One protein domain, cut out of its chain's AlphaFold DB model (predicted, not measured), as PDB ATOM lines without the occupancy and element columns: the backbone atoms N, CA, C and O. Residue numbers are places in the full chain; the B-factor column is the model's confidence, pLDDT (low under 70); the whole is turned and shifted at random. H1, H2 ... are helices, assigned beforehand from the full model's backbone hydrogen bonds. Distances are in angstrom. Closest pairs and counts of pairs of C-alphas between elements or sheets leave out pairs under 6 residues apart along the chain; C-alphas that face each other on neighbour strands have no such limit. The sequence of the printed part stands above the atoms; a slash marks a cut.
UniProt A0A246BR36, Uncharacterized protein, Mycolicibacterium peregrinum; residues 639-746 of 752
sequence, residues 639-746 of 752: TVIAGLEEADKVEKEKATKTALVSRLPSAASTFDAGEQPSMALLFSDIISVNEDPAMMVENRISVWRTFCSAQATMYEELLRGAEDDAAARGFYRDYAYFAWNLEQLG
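Overview. This is residues 639 to 746 of the 752 residues of an uncharacterized protein of Mycolicibacterium peregrinum (UniProt A0A246BR36). A long helical hairpin, H4 and H5, makes the core; H3 folds back along the first part of H4, H2 packs at the hairpin's turn, and H1 lies near H5. The printed part has 108 residues with five named helices, H1 to H5, and no named strand: all helix. It is only just compact, close to loose, with radius of gyration of the C-alphas 15.5 A, and spans 49 by 31 by 23 A.

Arrangement. Start at H4, residues 697 to 721, the hub. H5, residues 725 to 744, touches it, opposite ways at a shallow tilt of 21 degrees; the closest C-alphas, of Ala 712 and Tyr 735, are 4.9 A apart. H3, residues 679 to 691, forms another hairpin with H4, closest at C-alphas 689 and 700, 6.0 A. H2, residues 657 to 661, touches H4 with its residues 719 to 720 alone, closest at C-alphas 661 and 720, 6.5 A. H1, residues 643 to 652, is close but not clearly touching H5, closest at C-alphas 650 and 729, 7.0 A. In these five helices every O i to N i+4 pair is within hydrogen-bond range.

Along the chain. Find C-alpha 697 at (4.360, -32.017, -2.820); H4 runs 35.9 A from there. H5 runs 28.2 A to C-alpha 744 at (-9.477, -29.946, 1.932).

Size, cuts and confidence. The printed part has no cut. H2 to H3 is a long link, residues 662 to 678; pLDDT is under 70 at residues 667 to 688, among others.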
ATOM      1  N   THR A 639     -21.069 -19.342  -2.989       65.88
ATOM      2  CA  THR A 639     -22.147 -20.095  -3.648       65.88
ATOM      3  C   THR A 639     -21.659 -21.395  -4.295       65.88
ATOM      4  O   THR A 639     -22.430 -22.350  -4.394       65.88
ATOM      5  N   VAL A 640     -20.383 -21.471  -4.693       56.75
ATOM      6  CA  VAL A 640     -19.783 -22.714  -5.208       56.75
ATOM      7  C   VAL A 640     -19.528 -23.731  -4.086       56.75
ATOM      8  O   VAL A 640     -19.926 -24.882  -4.232       56.75
ATOM      9  N   ILE A 641     -18.917 -23.321  -2.967       63.69
ATOM     10  CA  ILE A 641     -18.538 -24.238  -1.868       63.69
ATOM     11  C   ILE A 641     -19.706 -24.621  -0.945       63.69
ATOM     12  O   ILE A 641     -19.779 -25.759  -0.492       63.69
ATOM     13  N   ALA A 642     -20.615 -23.684  -0.651       69.94
ATOM     14  CA  ALA A 642     -21.721 -23.882   0.290       69.94
ATOM     15  C   ALA A 642     -23.023 -24.298  -0.420       69.94
ATOM     16  O   ALA A 642     -24.021 -24.632   0.218       69.94
ATOM     17  N   GLY A 643     -23.012 -24.274  -1.755       66.56
ATOM     18  CA  GLY A 643     -24.163 -24.547  -2.598       66.56
ATOM     19  C   GLY A 643     -25.192 -23.413  -2.629       66.56
ATOM     20  O   GLY A 643     -25.198 -22.480  -1.821       66.56
ATOM     21  N   LEU A 644     -26.112 -23.530  -3.589       66.69
ATOM     22  CA  LEU A 644     -27.179 -22.557  -3.837       66.69
ATOM     23  C   LEU A 644     -28.055 -22.286  -2.608       66.69
ATOM     24  O   LEU A 644     -28.419 -21.139  -2.378       66.69
ATOM     25  N   GLU A 645     -28.390 -23.313  -1.823       73.94
ATOM     26  CA  GLU A 645     -29.308 -23.174  -0.687       73.94
ATOM     27  C   GLU A 645     -28.696 -22.355   0.462       73.94
ATOM     28  O   GLU A 645     -29.373 -21.519   1.055       73.94
ATOM     29  N   GLU A 646     -27.412 -22.549   0.770       79.62
ATOM     30  CA  GLU A 646     -26.757 -21.838   1.872       79.62
ATOM     31  C   GLU A 646     -26.335 -20.416   1.470       79.62
ATOM     32  O   GLU A 646     -26.442 -19.488   2.273       79.62
ATOM     33  N   ALA A 647     -25.957 -20.206   0.204       77.56
ATOM     34  CA  ALA A 647     -25.819 -18.868  -0.368       77.56
ATOM     35  C   ALA A 647     -27.146 -18.097  -0.373       77.56
ATOM     36  O   ALA A 647     -27.176 -16.916  -0.012       77.56
ATOM     37  N   ASP A 648     -28.250 -18.770  -0.710       79.75
ATOM     38  CA  ASP A 648     -29.591 -18.202  -0.624       79.75
ATOM     39  C   ASP A 648     -29.967 -17.840   0.814       79.75
ATOM     40  O   ASP A 648     -30.489 -16.748   1.022       79.75
ATOM     41  N   LYS A 649     -29.666 -18.675   1.818       83.06
ATOM     42  CA  LYS A 649     -29.890 -18.308   3.228       83.06
ATOM     43  C   LYS A 649     -29.082 -17.075   3.613       83.06
ATOM     44  O   LYS A 649     -29.655 -16.082   4.059       83.06
ATOM     45  N   VAL A 650     -27.766 -17.085   3.379       85.12
ATOM     46  CA  VAL A 650     -26.898 -15.954   3.735       85.12
ATOM     47  C   VAL A 650     -27.394 -14.654   3.091       85.12
ATOM     48  O   VAL A 650     -27.540 -13.658   3.798       85.12
ATOM     49  N   GLU A 651     -27.714 -14.647   1.793       80.88
ATOM     50  CA  GLU A 651     -28.072 -13.415   1.075       80.88
ATOM     51  C   GLU A 651     -29.565 -13.038   1.152       80.88
ATOM     52  O   GLU A 651     -29.886 -11.876   1.412       80.88
ATOM     53  N   LYS A 652     -30.497 -13.982   0.946       78.88
ATOM     54  CA  LYS A 652     -31.947 -13.702   0.878       78.88
ATOM     55  C   LYS A 652     -32.587 -13.565   2.256       78.88
ATOM     56  O   LYS A 652     -33.439 -12.692   2.424       78.88
ATOM     57  N   GLU A 653     -32.157 -14.351   3.246       83.62
ATOM     58  CA  GLU A 653     -32.577 -14.162   4.649       83.62
ATOM     59  C   GLU A 653     -31.832 -12.990   5.312       83.62
ATOM     60  O   GLU A 653     -32.193 -12.570   6.410       83.62
ATOM     61  N   LYS A 654     -30.836 -12.413   4.615       85.75
ATOM     62  CA  LYS A 654     -29.996 -11.291   5.058       85.75
ATOM     63  C   LYS A 654     -29.345 -11.573   6.407       85.75
ATOM     64  O   LYS A 654     -29.512 -10.804   7.355       85.75
ATOM     65  N   ALA A 655     -28.589 -12.668   6.477       88.88
ATOM     66  CA  ALA A 655     -27.882 -13.072   7.685       88.88
ATOM     67  C   ALA A 655     -27.113 -11.882   8.291       88.88
ATOM     68  O   ALA A 655     -26.356 -11.196   7.594       88.88
ATOM     69  N   THR A 656     -27.369 -11.620   9.576       94.56
ATOM     70  CA  THR A 656     -26.799 -10.486  10.313       94.56
ATOM     71  C   THR A 656     -25.383 -10.793  10.776       94.56
ATOM     72  O   THR A 656     -25.026 -11.956  10.979       94.56
ATOM     73  N   LYS A 657     -24.583  -9.756  11.041       94.94
ATOM     74  CA  LYS A 657     -23.231  -9.876  11.597       94.94
ATOM     75  C   LYS A 657     -23.198 -10.795  12.820       94.94
ATOM     76  O   LYS A 657     -22.331 -11.653  12.905       94.94
ATOM     77  N   THR A 658     -24.168 -10.685  13.731       94.25
ATOM     78  CA  THR A 658     -24.270 -11.561  14.913       94.25
ATOM     79  C   THR A 658     -24.492 -13.029  14.541       94.25
ATOM     80  O   THR A 658     -23.836 -13.897  15.110       94.25
ATOM     81  N   ALA A 659     -25.369 -13.320  13.574       94.31
ATOM     82  CA  ALA A 659     -25.610 -14.687  13.112       94.31
ATOM     83  C   ALA A 659     -24.369 -15.276  12.417       94.31
ATOM     84  O   ALA A 659     -23.982 -16.406  12.704       94.31
ATOM     85  N   LEU A 660     -23.699 -14.495  11.568       93.38
ATOM     86  CA  LEU A 660     -22.478 -14.907  10.868       93.38
ATOM     87  C   LEU A 660     -21.306 -15.124  11.835       93.38
ATOM     88  O   LEU A 660     -20.650 -16.158  11.781       93.38
ATOM     89  N   VAL A 661     -21.098 -14.211  12.789       94.00
ATOM     90  CA  VAL A 661     -20.079 -14.351  13.842       94.00
ATOM     91  C   VAL A 661     -20.368 -15.541  14.767       94.00
ATOM     92  O   VAL A 661     -19.431 -16.149  15.271       94.00
ATOM     93  N   SER A 662     -21.634 -15.936  14.953       93.25
ATOM     94  CA  SER A 662     -21.993 -17.146  15.718       93.25
ATOM     95  C   SER A 662     -21.713 -18.471  14.991       93.25
ATOM     96  O   SER A 662     -21.777 -19.524  15.618       93.25
ATOM     97  N   ARG A 663     -21.390 -18.423  13.690       91.62
ATOM     98  CA  ARG A 663     -20.950 -19.577  12.880       91.62
ATOM     99  C   ARG A 663     -19.426 -19.727  12.824       91.62
ATOM    100  O   ARG A 663     -18.942 -20.703  12.259       91.62
ATOM    101  N   LEU A 664     -18.681 -18.759  13.356       90.19
ATOM    102  CA  LEU A 664     -17.230 -18.848  13.490       90.19
ATOM    103  C   LEU A 664     -16.848 -19.836  14.602       90.19
ATOM    104  O   LEU A 664     -17.637 -20.037  15.533       90.19
ATOM    105  N   PRO A 665     -15.633 -20.408  14.568       85.81
ATOM    106  CA  PRO A 665     -15.083 -21.116  15.712       85.81
ATOM    107  C   PRO A 665     -15.058 -20.225  16.964       85.81
ATOM    108  O   PRO A 665     -15.089 -18.986  16.916       85.81
ATOM    109  N   SER A 666     -15.006 -20.887  18.120       73.56
ATOM    110  CA  SER A 666     -14.844 -20.216  19.408       73.56
ATOM    111  C   SER A 666     -13.579 -19.359  19.390       73.56
ATOM    112  O   SER A 666     -12.520 -19.834  18.994       73.56
ATOM    113  N   ALA A 667     -13.648 -18.129  19.902       57.47
ATOM    114  CA  ALA A 667     -12.481 -17.244  19.991       57.47
ATOM    115  C   ALA A 667     -11.364 -17.773  20.925       57.47
ATOM    116  O   ALA A 667     -10.308 -17.167  21.018       57.47
ATOM    117  N   ALA A 668     -11.582 -18.905  21.608       46.53
ATOM    118  CA  ALA A 668     -10.542 -19.651  22.321       46.53
ATOM    119  C   ALA A 668      -9.695 -20.571  21.409       46.53
ATOM    120  O   ALA A 668      -8.752 -21.189  21.893       46.53
ATOM    121  N   SER A 669     -10.035 -20.688  20.121       48.25
ATOM    122  CA  SER A 669      -9.267 -21.413  19.099       48.25
ATOM    123  C   SER A 669      -8.889 -20.515  17.916       48.25
ATOM    124  O   SER A 669      -8.791 -20.990  16.786       48.25
ATOM    125  N   THR A 670      -8.695 -19.214  18.157       47.06
ATOM    126  CA  THR A 670      -7.909 -18.376  17.244       47.06
ATOM    127  C   THR A 670      -6.529 -19.008  17.085       47.06
ATOM    128  O   THR A 670      -5.883 -19.297  18.095       47.06
ATOM    129  N   PHE A 671      -6.080 -19.222  15.847       51.47
ATOM    130  CA  PHE A 671      -4.694 -19.606  15.572       51.47
ATOM    131  C   PHE A 671      -3.747 -18.621  16.272       51.47
ATOM    132  O   PHE A 671      -4.043 -17.425  16.299       51.47
ATOM    133  N   ASP A 672      -2.649 -19.118  16.857       48.75
ATOM    134  CA  ASP A 672      -1.715 -18.291  17.633       48.75
ATOM    135  C   ASP A 672      -1.326 -17.035  16.843       48.75
ATOM    136  O   ASP A 672      -0.764 -17.124  15.749       48.75
ATOM    137  N   ALA A 673      -1.639 -15.864  17.406       46.59
ATOM    138  CA  ALA A 673      -1.556 -14.566  16.738       46.59
ATOM    139  C   ALA A 673      -0.111 -14.024  16.662       46.59
ATOM    140  O   ALA A 673       0.163 -12.871  16.994       46.59
ATOM    141  N   GLY A 674       0.826 -14.878  16.243       50.94
ATOM    142  CA  GLY A 674       2.134 -14.454  15.756       50.94
ATOM    143  C   GLY A 674       2.006 -13.671  14.447       50.94
ATOM    144  O   GLY A 674       0.965 -13.704  13.791       50.94
ATOM    145  N   GLU A 675       3.069 -12.960  14.061       52.06
ATOM    146  CA  GLU A 675       3.059 -12.076  12.887       52.06
ATOM    147  C   GLU A 675       2.588 -12.802  11.614       52.06
ATOM    148  O   GLU A 675       3.299 -13.642  11.045       52.06
ATOM    149  N   GLN A 676       1.386 -12.441  11.153       53.44
ATOM    150  CA  GLN A 676       0.835 -12.900   9.883       53.44
ATOM    151  C   GLN A 676       1.739 -12.392   8.748       53.44
ATOM    152  O   GLN A 676       1.876 -11.177   8.573       53.44
ATOM    153  N   PRO A 677       2.401 -13.279   7.981       58.47
ATOM    154  CA  PRO A 677       3.311 -12.848   6.931       58.47
ATOM    155  C   PRO A 677       2.537 -12.136   5.817       58.47
ATOM    156  O   PRO A 677       1.436 -12.546   5.453       58.47
ATOM    157  N   SER A 678       3.127 -11.071   5.262       68.69
ATOM    158  CA  SER A 678       2.491 -10.227   4.241       68.69
ATOM    159  C   SER A 678       1.854 -11.058   3.125       68.69
ATOM    160  O   SER A 678       2.534 -11.852   2.469       68.69
ATOM    161  N   MET A 679       0.558 -10.844   2.872       63.75
ATOM    162  CA  MET A 679      -0.202 -11.670   1.929       63.75
ATOM    163  C   MET A 679       0.365 -11.649   0.502       63.75
ATOM    164  O   MET A 679       0.237 -12.634  -0.221       63.75
ATOM    165  N   ALA A 680       1.022 -10.554   0.106       60.91
ATOM    166  CA  ALA A 680       1.698 -10.447  -1.186       60.91
ATOM    167  C   ALA A 680       2.978 -11.301  -1.266       60.91
ATOM    168  O   ALA A 680       3.307 -11.795  -2.343       60.91
ATOM    169  N   LEU A 681       3.677 -11.501  -0.140       64.19
ATOM    170  CA  LEU A 681       4.815 -12.420  -0.060       64.19
ATOM    171  C   LEU A 681       4.319 -13.863  -0.113       64.19
ATOM    172  O   LEU A 681       4.675 -14.558  -1.054       64.19
ATOM    173  N   LEU A 682       3.391 -14.254   0.775       69.19
ATOM    174  CA  LEU A 682       2.786 -15.595   0.765       69.19
ATOM    175  C   LEU A 682       2.288 -16.006  -0.628       69.19
ATOM    176  O   LEU A 682       2.518 -17.131  -1.059       69.19
ATOM    177  N   PHE A 683       1.611 -15.103  -1.342       65.38
ATOM    178  CA  PHE A 683       1.099 -15.405  -2.677       65.38
ATOM    179  C   PHE A 683       2.212 -15.549  -3.727       65.38
ATOM    180  O   PHE A 683       2.111 -16.403  -4.605       65.38
ATOM    181  N   SER A 684       3.294 -14.767  -3.637       66.12
ATOM    182  CA  SER A 684       4.463 -14.964  -4.503       66.12
ATOM    183  C   SER A 684       5.233 -16.239  -4.157       66.12
ATOM    184  O   SER A 684       5.757 -16.879  -5.064       66.12
ATOM    185  N   ASP A 685       5.289 -16.606  -2.876       68.06
ATOM    186  CA  ASP A 685       5.954 -17.816  -2.404       68.06
ATOM    187  C   ASP A 685       5.192 -19.058  -2.906       68.06
ATOM    188  O   ASP A 685       5.815 -19.937  -3.492       68.06
ATOM    189  N   ILE A 686       3.848 -19.087  -2.821       68.81
ATOM    190  CA  ILE A 686       3.003 -20.131  -3.447       68.81
ATOM    191  C   ILE A 686       3.337 -20.305  -4.932       68.81
ATOM    192  O   ILE A 686       3.436 -21.434  -5.410       68.81
ATOM    193  N   ILE A 687       3.467 -19.207  -5.678       68.00
ATOM    194  CA  ILE A 687       3.719 -19.260  -7.122       68.00
ATOM    195  C   ILE A 687       5.054 -19.956  -7.399       68.00
ATOM    196  O   ILE A 687       5.067 -20.981  -8.076       68.00
ATOM    197  N   SER A 688       6.148 -19.483  -6.802       68.44
ATOM    198  CA  SER A 688       7.475 -20.063  -7.042       68.44
ATOM    199  C   SER A 688       7.623 -21.494  -6.506       68.44
ATOM    200  O   SER A 688       8.324 -22.305  -7.103       68.44
ATOM    201  N   VAL A 689       6.892 -21.843  -5.444       70.12
ATOM    202  CA  VAL A 689       6.780 -23.211  -4.903       70.12
ATOM    203  C   VAL A 689       6.030 -24.161  -5.852       70.12
ATOM    204  O   VAL A 689       6.332 -25.353  -5.895       70.12
ATOM    205  N   ASN A 690       5.068 -23.661  -6.637       67.56
ATOM    206  CA  ASN A 690       4.392 -24.450  -7.674       67.56
ATOM    207  C   ASN A 690       5.197 -24.537  -8.982       67.56
ATOM    208  O   ASN A 690       5.099 -25.550  -9.682       67.56
ATOM    209  N   GLU A 691       5.976 -23.501  -9.304       67.38
ATOM    210  CA  GLU A 691       6.826 -23.414 -10.501       67.38
ATOM    211  C   GLU A 691       8.022 -24.387 -10.466       67.38
ATOM    212  O   GLU A 691       8.407 -24.877 -11.522       67.38
ATOM    213  N   ASP A 692       8.583 -24.712  -9.291       68.94
ATOM    214  CA  ASP A 692       9.718 -25.645  -9.155       68.94
ATOM    215  C   ASP A 692       9.279 -27.129  -9.132       68.94
ATOM    216  O   ASP A 692       8.819 -27.609  -8.088       68.94
ATOM    217  N   PRO A 693       9.449 -27.911 -10.221       64.00
ATOM    218  CA  PRO A 693       9.010 -29.305 -10.283       64.00
ATOM    219  C   PRO A 693       9.807 -30.257  -9.375       64.00
ATOM    220  O   PRO A 693       9.380 -31.397  -9.202       64.00
ATOM    221  N   ALA A 694      10.940 -29.828  -8.805       64.25
ATOM    222  CA  ALA A 694      11.692 -30.609  -7.823       64.25
ATOM    223  C   ALA A 694      11.165 -30.421  -6.387       64.25
ATOM    224  O   ALA A 694      11.487 -31.219  -5.504       64.25
ATOM    225  N   MET A 695      10.343 -29.397  -6.127       71.25
ATOM    226  CA  MET A 695       9.833 -29.136  -4.785       71.25
ATOM    227  C   MET A 695       8.730 -30.127  -4.387       71.25
ATOM    228  O   MET A 695       7.620 -30.094  -4.924       71.25
ATOM    229  N   MET A 696       9.058 -30.947  -3.377       70.81
ATOM    230  CA  MET A 696       8.195 -31.931  -2.710       70.81
ATOM    231  C   MET A 696       6.755 -31.438  -2.525       70.81
ATOM    232  O   MET A 696       6.511 -30.316  -2.067       70.81
ATOM    233  N   VAL A 697       5.799 -32.311  -2.831       69.31
ATOM    234  CA  VAL A 697       4.360 -32.017  -2.820       69.31
ATOM    235  C   VAL A 697       3.904 -31.555  -1.429       69.31
ATOM    236  O   VAL A 697       3.160 -30.584  -1.308       69.31
ATOM    237  N   GLU A 698       4.455 -32.143  -0.370       71.12
ATOM    238  CA  GLU A 698       4.245 -31.792   1.039       71.12
ATOM    239  C   GLU A 698       4.602 -30.330   1.349       71.12
ATOM    240  O   GLU A 698       3.896 -29.669   2.116       71.12
ATOM    241  N   ASN A 699       5.650 -29.789   0.718       74.56
ATOM    242  CA  ASN A 699       6.035 -28.383   0.872       74.56
ATOM    243  C   ASN A 699       5.016 -27.467   0.182       74.56
ATOM    244  O   ASN A 699       4.582 -26.479   0.779       74.56
ATOM    245  N   ARG A 700       4.562 -27.837  -1.025       73.62
ATOM    246  CA  ARG A 700       3.499 -27.125  -1.762       73.62
ATOM    247  C   ARG A 700       2.214 -27.048  -0.932       73.62
ATOM    248  O   ARG A 700       1.658 -25.966  -0.747       73.62
ATOM    249  N   ILE A 701       1.808 -28.177  -0.345       74.88
ATOM    250  CA  ILE A 701       0.662 -28.296   0.570       74.88
ATOM    251  C   ILE A 701       0.854 -27.431   1.824       74.88
ATOM    252  O   ILE A 701      -0.076 -26.744   2.246       74.88
ATOM    253  N   SER A 702       2.046 -27.444   2.429       77.06
ATOM    254  CA  SER A 702       2.351 -26.690   3.654       77.06
ATOM    255  C   SER A 702       2.252 -25.172   3.450       77.06
ATOM    256  O   SER A 702       1.619 -24.469   4.246       77.06
ATOM    257  N   VAL A 703       2.794 -24.661   2.338       75.56
ATOM    258  CA  VAL A 703       2.694 -23.241   1.967       75.56
ATOM    259  C   VAL A 703       1.239 -22.862   1.656       75.56
ATOM    260  O   VAL A 703       0.753 -21.844   2.154       75.56
ATOM    261  N   TRP A 704       0.492 -23.716   0.945       77.75
ATOM    262  CA  TRP A 704      -0.941 -23.508   0.703       77.75
ATOM    263  C   TRP A 704      -1.778 -23.481   1.986       77.75
ATOM    264  O   TRP A 704      -2.613 -22.590   2.164       77.75
ATOM    265  N   ARG A 705      -1.530 -24.406   2.919       81.81
ATOM    266  CA  ARG A 705      -2.206 -24.454   4.226       81.81
ATOM    267  C   ARG A 705      -1.900 -23.197   5.046       81.81
ATOM    268  O   ARG A 705      -2.800 -22.641   5.671       81.81
ATOM    269  N   THR A 706      -0.662 -22.705   4.980       79.25
ATOM    270  CA  THR A 706      -0.244 -21.444   5.617       79.25
ATOM    271  C   THR A 706      -1.004 -20.244   5.041       79.25
ATOM    272  O   THR A 706      -1.566 -19.456   5.801       79.25
ATOM    273  N   PHE A 707      -1.100 -20.127   3.711       80.88
ATOM    274  CA  PHE A 707      -1.840 -19.043   3.054       80.88
ATOM    275  C   PHE A 707      -3.341 -19.073   3.360       80.88
ATOM    276  O   PHE A 707      -3.907 -18.038   3.710       80.88
ATOM    277  N   CYS A 708      -3.988 -20.240   3.290       81.62
ATOM    278  CA  CYS A 708      -5.405 -20.356   3.640       81.62
ATOM    279  C   CYS A 708      -5.664 -20.059   5.125       81.62
ATOM    280  O   CYS A 708      -6.693 -19.472   5.440       81.62
ATOM    281  N   SER A 709      -4.728 -20.384   6.026       84.00
ATOM    282  CA  SER A 709      -4.831 -20.052   7.455       84.00
ATOM    283  C   SER A 709      -4.733 -18.544   7.705       84.00
ATOM    284  O   SER A 709      -5.593 -17.971   8.380       84.00
ATOM    285  N   ALA A 710      -3.755 -17.876   7.085       80.69
ATOM    286  CA  ALA A 710      -3.604 -16.424   7.158       80.69
ATOM    287  C   ALA A 710      -4.843 -15.692   6.607       80.69
ATOM    288  O   ALA A 710      -5.394 -14.808   7.263       80.69
ATOM    289  N   GLN A 711      -5.340 -16.117   5.440       82.62
ATOM    290  CA  GLN A 711      -6.547 -15.560   4.825       82.62
ATOM    291  C   GLN A 711      -7.801 -15.801   5.677       82.62
ATOM    292  O   GLN A 711      -8.557 -14.864   5.919       82.62
ATOM    293  N   ALA A 712      -8.027 -17.029   6.164       85.25
ATOM    294  CA  ALA A 712      -9.165 -17.335   7.030       85.25
ATOM    295  C   ALA A 712      -9.134 -16.476   8.304       85.25
ATOM    296  O   ALA A 712     -10.147 -15.880   8.652       85.25
ATOM    297  N   THR A 713      -7.967 -16.333   8.939       85.56
ATOM    298  CA  THR A 713      -7.790 -15.487  10.132       85.56
ATOM    299  C   THR A 713      -8.103 -14.017   9.826       85.56
ATOM    300  O   THR A 713      -8.934 -13.415  10.503       85.56
ATOM    301  N   MET A 714      -7.539 -13.458   8.750       84.12
ATOM    302  CA  MET A 714      -7.800 -12.076   8.322       84.12
ATOM    303  C   MET A 714      -9.291 -11.826   8.035       84.12
ATOM    304  O   MET A 714      -9.855 -10.823   8.473       84.12
ATOM    305  N   TYR A 715      -9.961 -12.729   7.315       87.75
ATOM    306  CA  TYR A 715     -11.391 -12.584   7.025       87.75
ATOM    307  C   TYR A 715     -12.282 -12.833   8.249       87.75
ATOM    308  O   TYR A 715     -13.367 -12.254   8.329       87.75
ATOM    309  N   GLU A 716     -11.825 -13.611   9.233       91.56
ATOM    310  CA  GLU A 716     -12.483 -13.721  10.534       91.56
ATOM    311  C   GLU A 716     -12.435 -12.388  11.297       91.56
ATOM    312  O   GLU A 716     -13.467 -11.904  11.769       91.56
ATOM    313  N   GLU A 717     -11.261 -11.756  11.374       88.50
ATOM    314  CA  GLU A 717     -11.085 -10.442  12.001       88.50
ATOM    315  C   GLU A 717     -11.920  -9.365  11.300       88.50
ATOM    316  O   GLU A 717     -12.645  -8.622  11.965       88.50
ATOM    317  N   LEU A 718     -11.908  -9.325   9.963       87.88
ATOM    318  CA  LEU A 718     -12.730  -8.400   9.176       87.88
ATOM    319  C   LEU A 718     -14.234  -8.635   9.395       87.88
ATOM    320  O   LEU A 718     -14.986  -7.674   9.559       87.88
ATOM    321  N   LEU A 719     -14.690  -9.890   9.483       92.44
ATOM    322  CA  LEU A 719     -16.078 -10.228   9.819       92.44
ATOM    323  C   LEU A 719     -16.454  -9.782  11.242       92.44
ATOM    324  O   LEU A 719     -17.523  -9.200  11.447       92.44
ATOM    325  N   ARG A 720     -15.580 -10.000  12.232       93.44
ATOM    326  CA  ARG A 720     -15.779  -9.513  13.607       93.44
ATOM    327  C   ARG A 720     -15.736  -7.973  13.666       93.44
ATOM    328  O   ARG A 720     -16.503  -7.376  14.427       93.44
ATOM    329  N   GLY A 721     -14.945  -7.321  12.813       91.94
ATOM    330  CA  GLY A 721     -14.822  -5.864  12.684       91.94
ATOM    331  C   GLY A 721     -15.961  -5.167  11.925       91.94
ATOM    332  O   GLY A 721     -16.337  -4.065  12.306       91.94
ATOM    333  N   ALA A 722     -16.577  -5.827  10.937       93.62
ATOM    334  CA  ALA A 722     -17.499  -5.266   9.935       93.62
ATOM    335  C   ALA A 722     -18.477  -4.178  10.433       93.62
ATOM    336  O   ALA A 722     -19.199  -4.388  11.409       93.62
ATOM    337  N   GLU A 723     -18.552  -3.045   9.728       93.75
ATOM    338  CA  GLU A 723     -19.417  -1.915  10.109       93.75
ATOM    339  C   GLU A 723     -20.915  -2.200   9.901       93.75
ATOM    340  O   GLU A 723     -21.744  -1.716  10.673       93.75
ATOM    341  N   ASP A 724     -21.270  -3.021   8.904       93.56
ATOM    342  CA  ASP A 724     -22.652  -3.408   8.600       93.56
ATOM    343  C   ASP A 724     -22.801  -4.890   8.195       93.56
ATOM    344  O   ASP A 724     -21.827  -5.620   7.987       93.56
ATOM    345  N   ASP A 725     -24.055  -5.350   8.085       92.25
ATOM    346  CA  ASP A 725     -24.389  -6.735   7.734       92.25
ATOM    347  C   ASP A 725     -24.004  -7.129   6.291       92.25
ATOM    348  O   ASP A 725     -23.866  -8.314   5.997       92.25
ATOM    349  N   ALA A 726     -23.864  -6.179   5.360       88.44
ATOM    350  CA  ALA A 726     -23.466  -6.457   3.978       88.44
ATOM    351  C   ALA A 726     -21.949  -6.664   3.865       88.44
ATOM    352  O   ALA A 726     -21.518  -7.629   3.231       88.44
ATOM    353  N   ALA A 727     -21.156  -5.835   4.549       85.62
ATOM    354  CA  ALA A 727     -19.730  -6.070   4.758       85.62
ATOM    355  C   ALA A 727     -19.501  -7.400   5.495       85.62
ATOM    356  O   ALA A 727     -18.686  -8.211   5.059       85.62
ATOM    357  N   ALA A 728     -20.290  -7.683   6.540       90.31
ATOM    358  CA  ALA A 728     -20.239  -8.958   7.255       90.31
ATOM    359  C   ALA A 728     -20.535 -10.157   6.334       90.31
ATOM    360  O   ALA A 728     -19.790 -11.135   6.346       90.31
ATOM    361  N   ARG A 729     -21.564 -10.090   5.473       89.62
ATOM    362  CA  ARG A 729     -21.802 -11.142   4.466       89.62
ATOM    363  C   ARG A 729     -20.622 -11.299   3.512       89.62
ATOM    364  O   ARG A 729     -20.241 -12.435   3.254       89.62
ATOM    365  N   GLY A 730     -20.024 -10.203   3.041       84.25
ATOM    366  CA  GLY A 730     -18.799 -10.224   2.234       84.25
ATOM    367  C   GLY A 730     -17.665 -10.996   2.913       84.25
ATOM    368  O   GLY A 730     -17.218 -12.019   2.402       84.25
ATOM    369  N   PHE A 731     -17.262 -10.574   4.110       88.31
ATOM    370  CA  PHE A 731     -16.166 -11.221   4.833       88.31
ATOM    371  C   PHE A 731     -16.486 -12.659   5.270       88.31
ATOM    372  O   PHE A 731     -15.583 -13.486   5.295       88.31
ATOM    373  N   TYR A 732     -17.750 -13.009   5.541       90.44
ATOM    374  CA  TYR A 732     -18.136 -14.400   5.823       90.44
ATOM    375  C   TYR A 732     -18.035 -15.312   4.593       90.44
ATOM    376  O   TYR A 732     -17.534 -16.429   4.707       90.44
ATOM    377  N   ARG A 733     -18.473 -14.840   3.414       83.50
ATOM    378  CA  ARG A 733     -18.319 -15.559   2.134       83.50
ATOM    379  C   ARG A 733     -16.849 -15.890   1.861       83.50
ATOM    380  O   ARG A 733     -16.533 -16.970   1.369       83.50
ATOM    381  N   ASP A 734     -15.976 -14.956   2.214       81.75
ATOM    382  CA  ASP A 734     -14.535 -15.045   2.021       81.75
ATOM    383  C   ASP A 734     -13.874 -15.950   3.077       81.75
ATOM    384  O   ASP A 734     -13.155 -16.880   2.717       81.75
ATOM    385  N   TYR A 735     -14.200 -15.760   4.361       88.81
ATOM    386  CA  TYR A 735     -13.800 -16.630   5.473       88.81
ATOM    387  C   TYR A 735     -14.138 -18.099   5.195       88.81
ATOM    388  O   TYR A 735     -13.258 -18.956   5.234       88.81
ATOM    389  N   ALA A 736     -15.405 -18.386   4.874       84.06
ATOM    390  CA  ALA A 736     -15.892 -19.747   4.677       84.06
ATOM    391  C   ALA A 736     -15.184 -20.436   3.501       84.06
ATOM    392  O   ALA A 736     -14.939 -21.637   3.546       84.06
ATOM    393  N   TYR A 737     -14.790 -19.667   2.487       79.75
ATOM    394  CA  TYR A 737     -13.982 -20.144   1.372       79.75
ATOM    395  C   TYR A 737     -12.557 -20.537   1.781       79.75
ATOM    396  O   TYR A 737     -12.084 -21.599   1.374       79.75
ATOM    397  N   PHE A 738     -11.869 -19.757   2.615       81.31
ATOM    398  CA  PHE A 738     -10.539 -20.152   3.091       81.31
ATOM    399  C   PHE A 738     -10.594 -21.268   4.147       81.31
ATOM    400  O   PHE A 738      -9.749 -22.159   4.122       81.31
ATOM    401  N   ALA A 739     -11.629 -21.296   4.991       84.12
ATOM    402  CA  ALA A 739     -11.893 -22.393   5.923       84.12
ATOM    403  C   ALA A 739     -12.177 -23.724   5.197       84.12
ATOM    404  O   ALA A 739     -11.589 -24.745   5.542       84.12
ATOM    405  N   TRP A 740     -12.992 -23.705   4.137       82.12
ATOM    406  CA  TRP A 740     -13.235 -24.873   3.281       82.12
ATOM    407  C   TRP A 740     -11.937 -25.387   2.636       82.12
ATOM    408  O   TRP A 740     -11.669 -26.585   2.650       82.12
ATOM    409  N   ASN A 741     -11.072 -24.491   2.146       75.38
ATOM    410  CA  ASN A 741      -9.761 -24.887   1.625       75.38
ATOM    411  C   ASN A 741      -8.862 -25.520   2.705       75.38
ATOM    412  O   ASN A 741      -8.146 -26.474   2.412       75.38
ATOM    413  N   LEU A 742      -8.895 -25.031   3.950       80.56
ATOM    414  CA  LEU A 742      -8.155 -25.646   5.062       80.56
ATOM    415  C   LEU A 742      -8.643 -27.059   5.387       80.56
ATOM    416  O   LEU A 742      -7.818 -27.906   5.712       80.56
ATOM    417  N   GLU A 743      -9.944 -27.324   5.272       81.06
ATOM    418  CA  GLU A 743     -10.512 -28.668   5.427       81.06
ATOM    419  C   GLU A 743     -10.006 -29.611   4.322       81.06
ATOM    420  O   GLU A 743      -9.507 -30.697   4.623       81.06
ATOM    421  N   GLN A 744     -10.017 -29.167   3.058       70.81
ATOM    422  CA  GLN A 744      -9.477 -29.946   1.932       70.81
ATOM    423  C   GLN A 744      -7.969 -30.223   2.062       70.81
ATOM    424  O   GLN A 744      -7.512 -31.292   1.673       70.81
ATOM    425  N   LEU A 745      -7.201 -29.283   2.629       74.88
ATOM    426  CA  LEU A 745      -5.766 -29.418   2.925       74.88
ATOM    427  C   LEU A 745      -5.485 -30.068   4.298       74.88
ATOM    428  O   LEU A 745      -4.322 -30.166   4.702       74.88
ATOM    429  N   GLY A 746      -6.523 -30.419   5.061       68.50
ATOM    430  CA  GLY A 746      -6.442 -30.856   6.458       68.50
ATOM    431  C   GLY A 746      -6.696 -32.347   6.665       68.50
ATOM    432  O   GLY A 746      -6.313 -32.885   7.703       68.50
TER     433      GLY A 746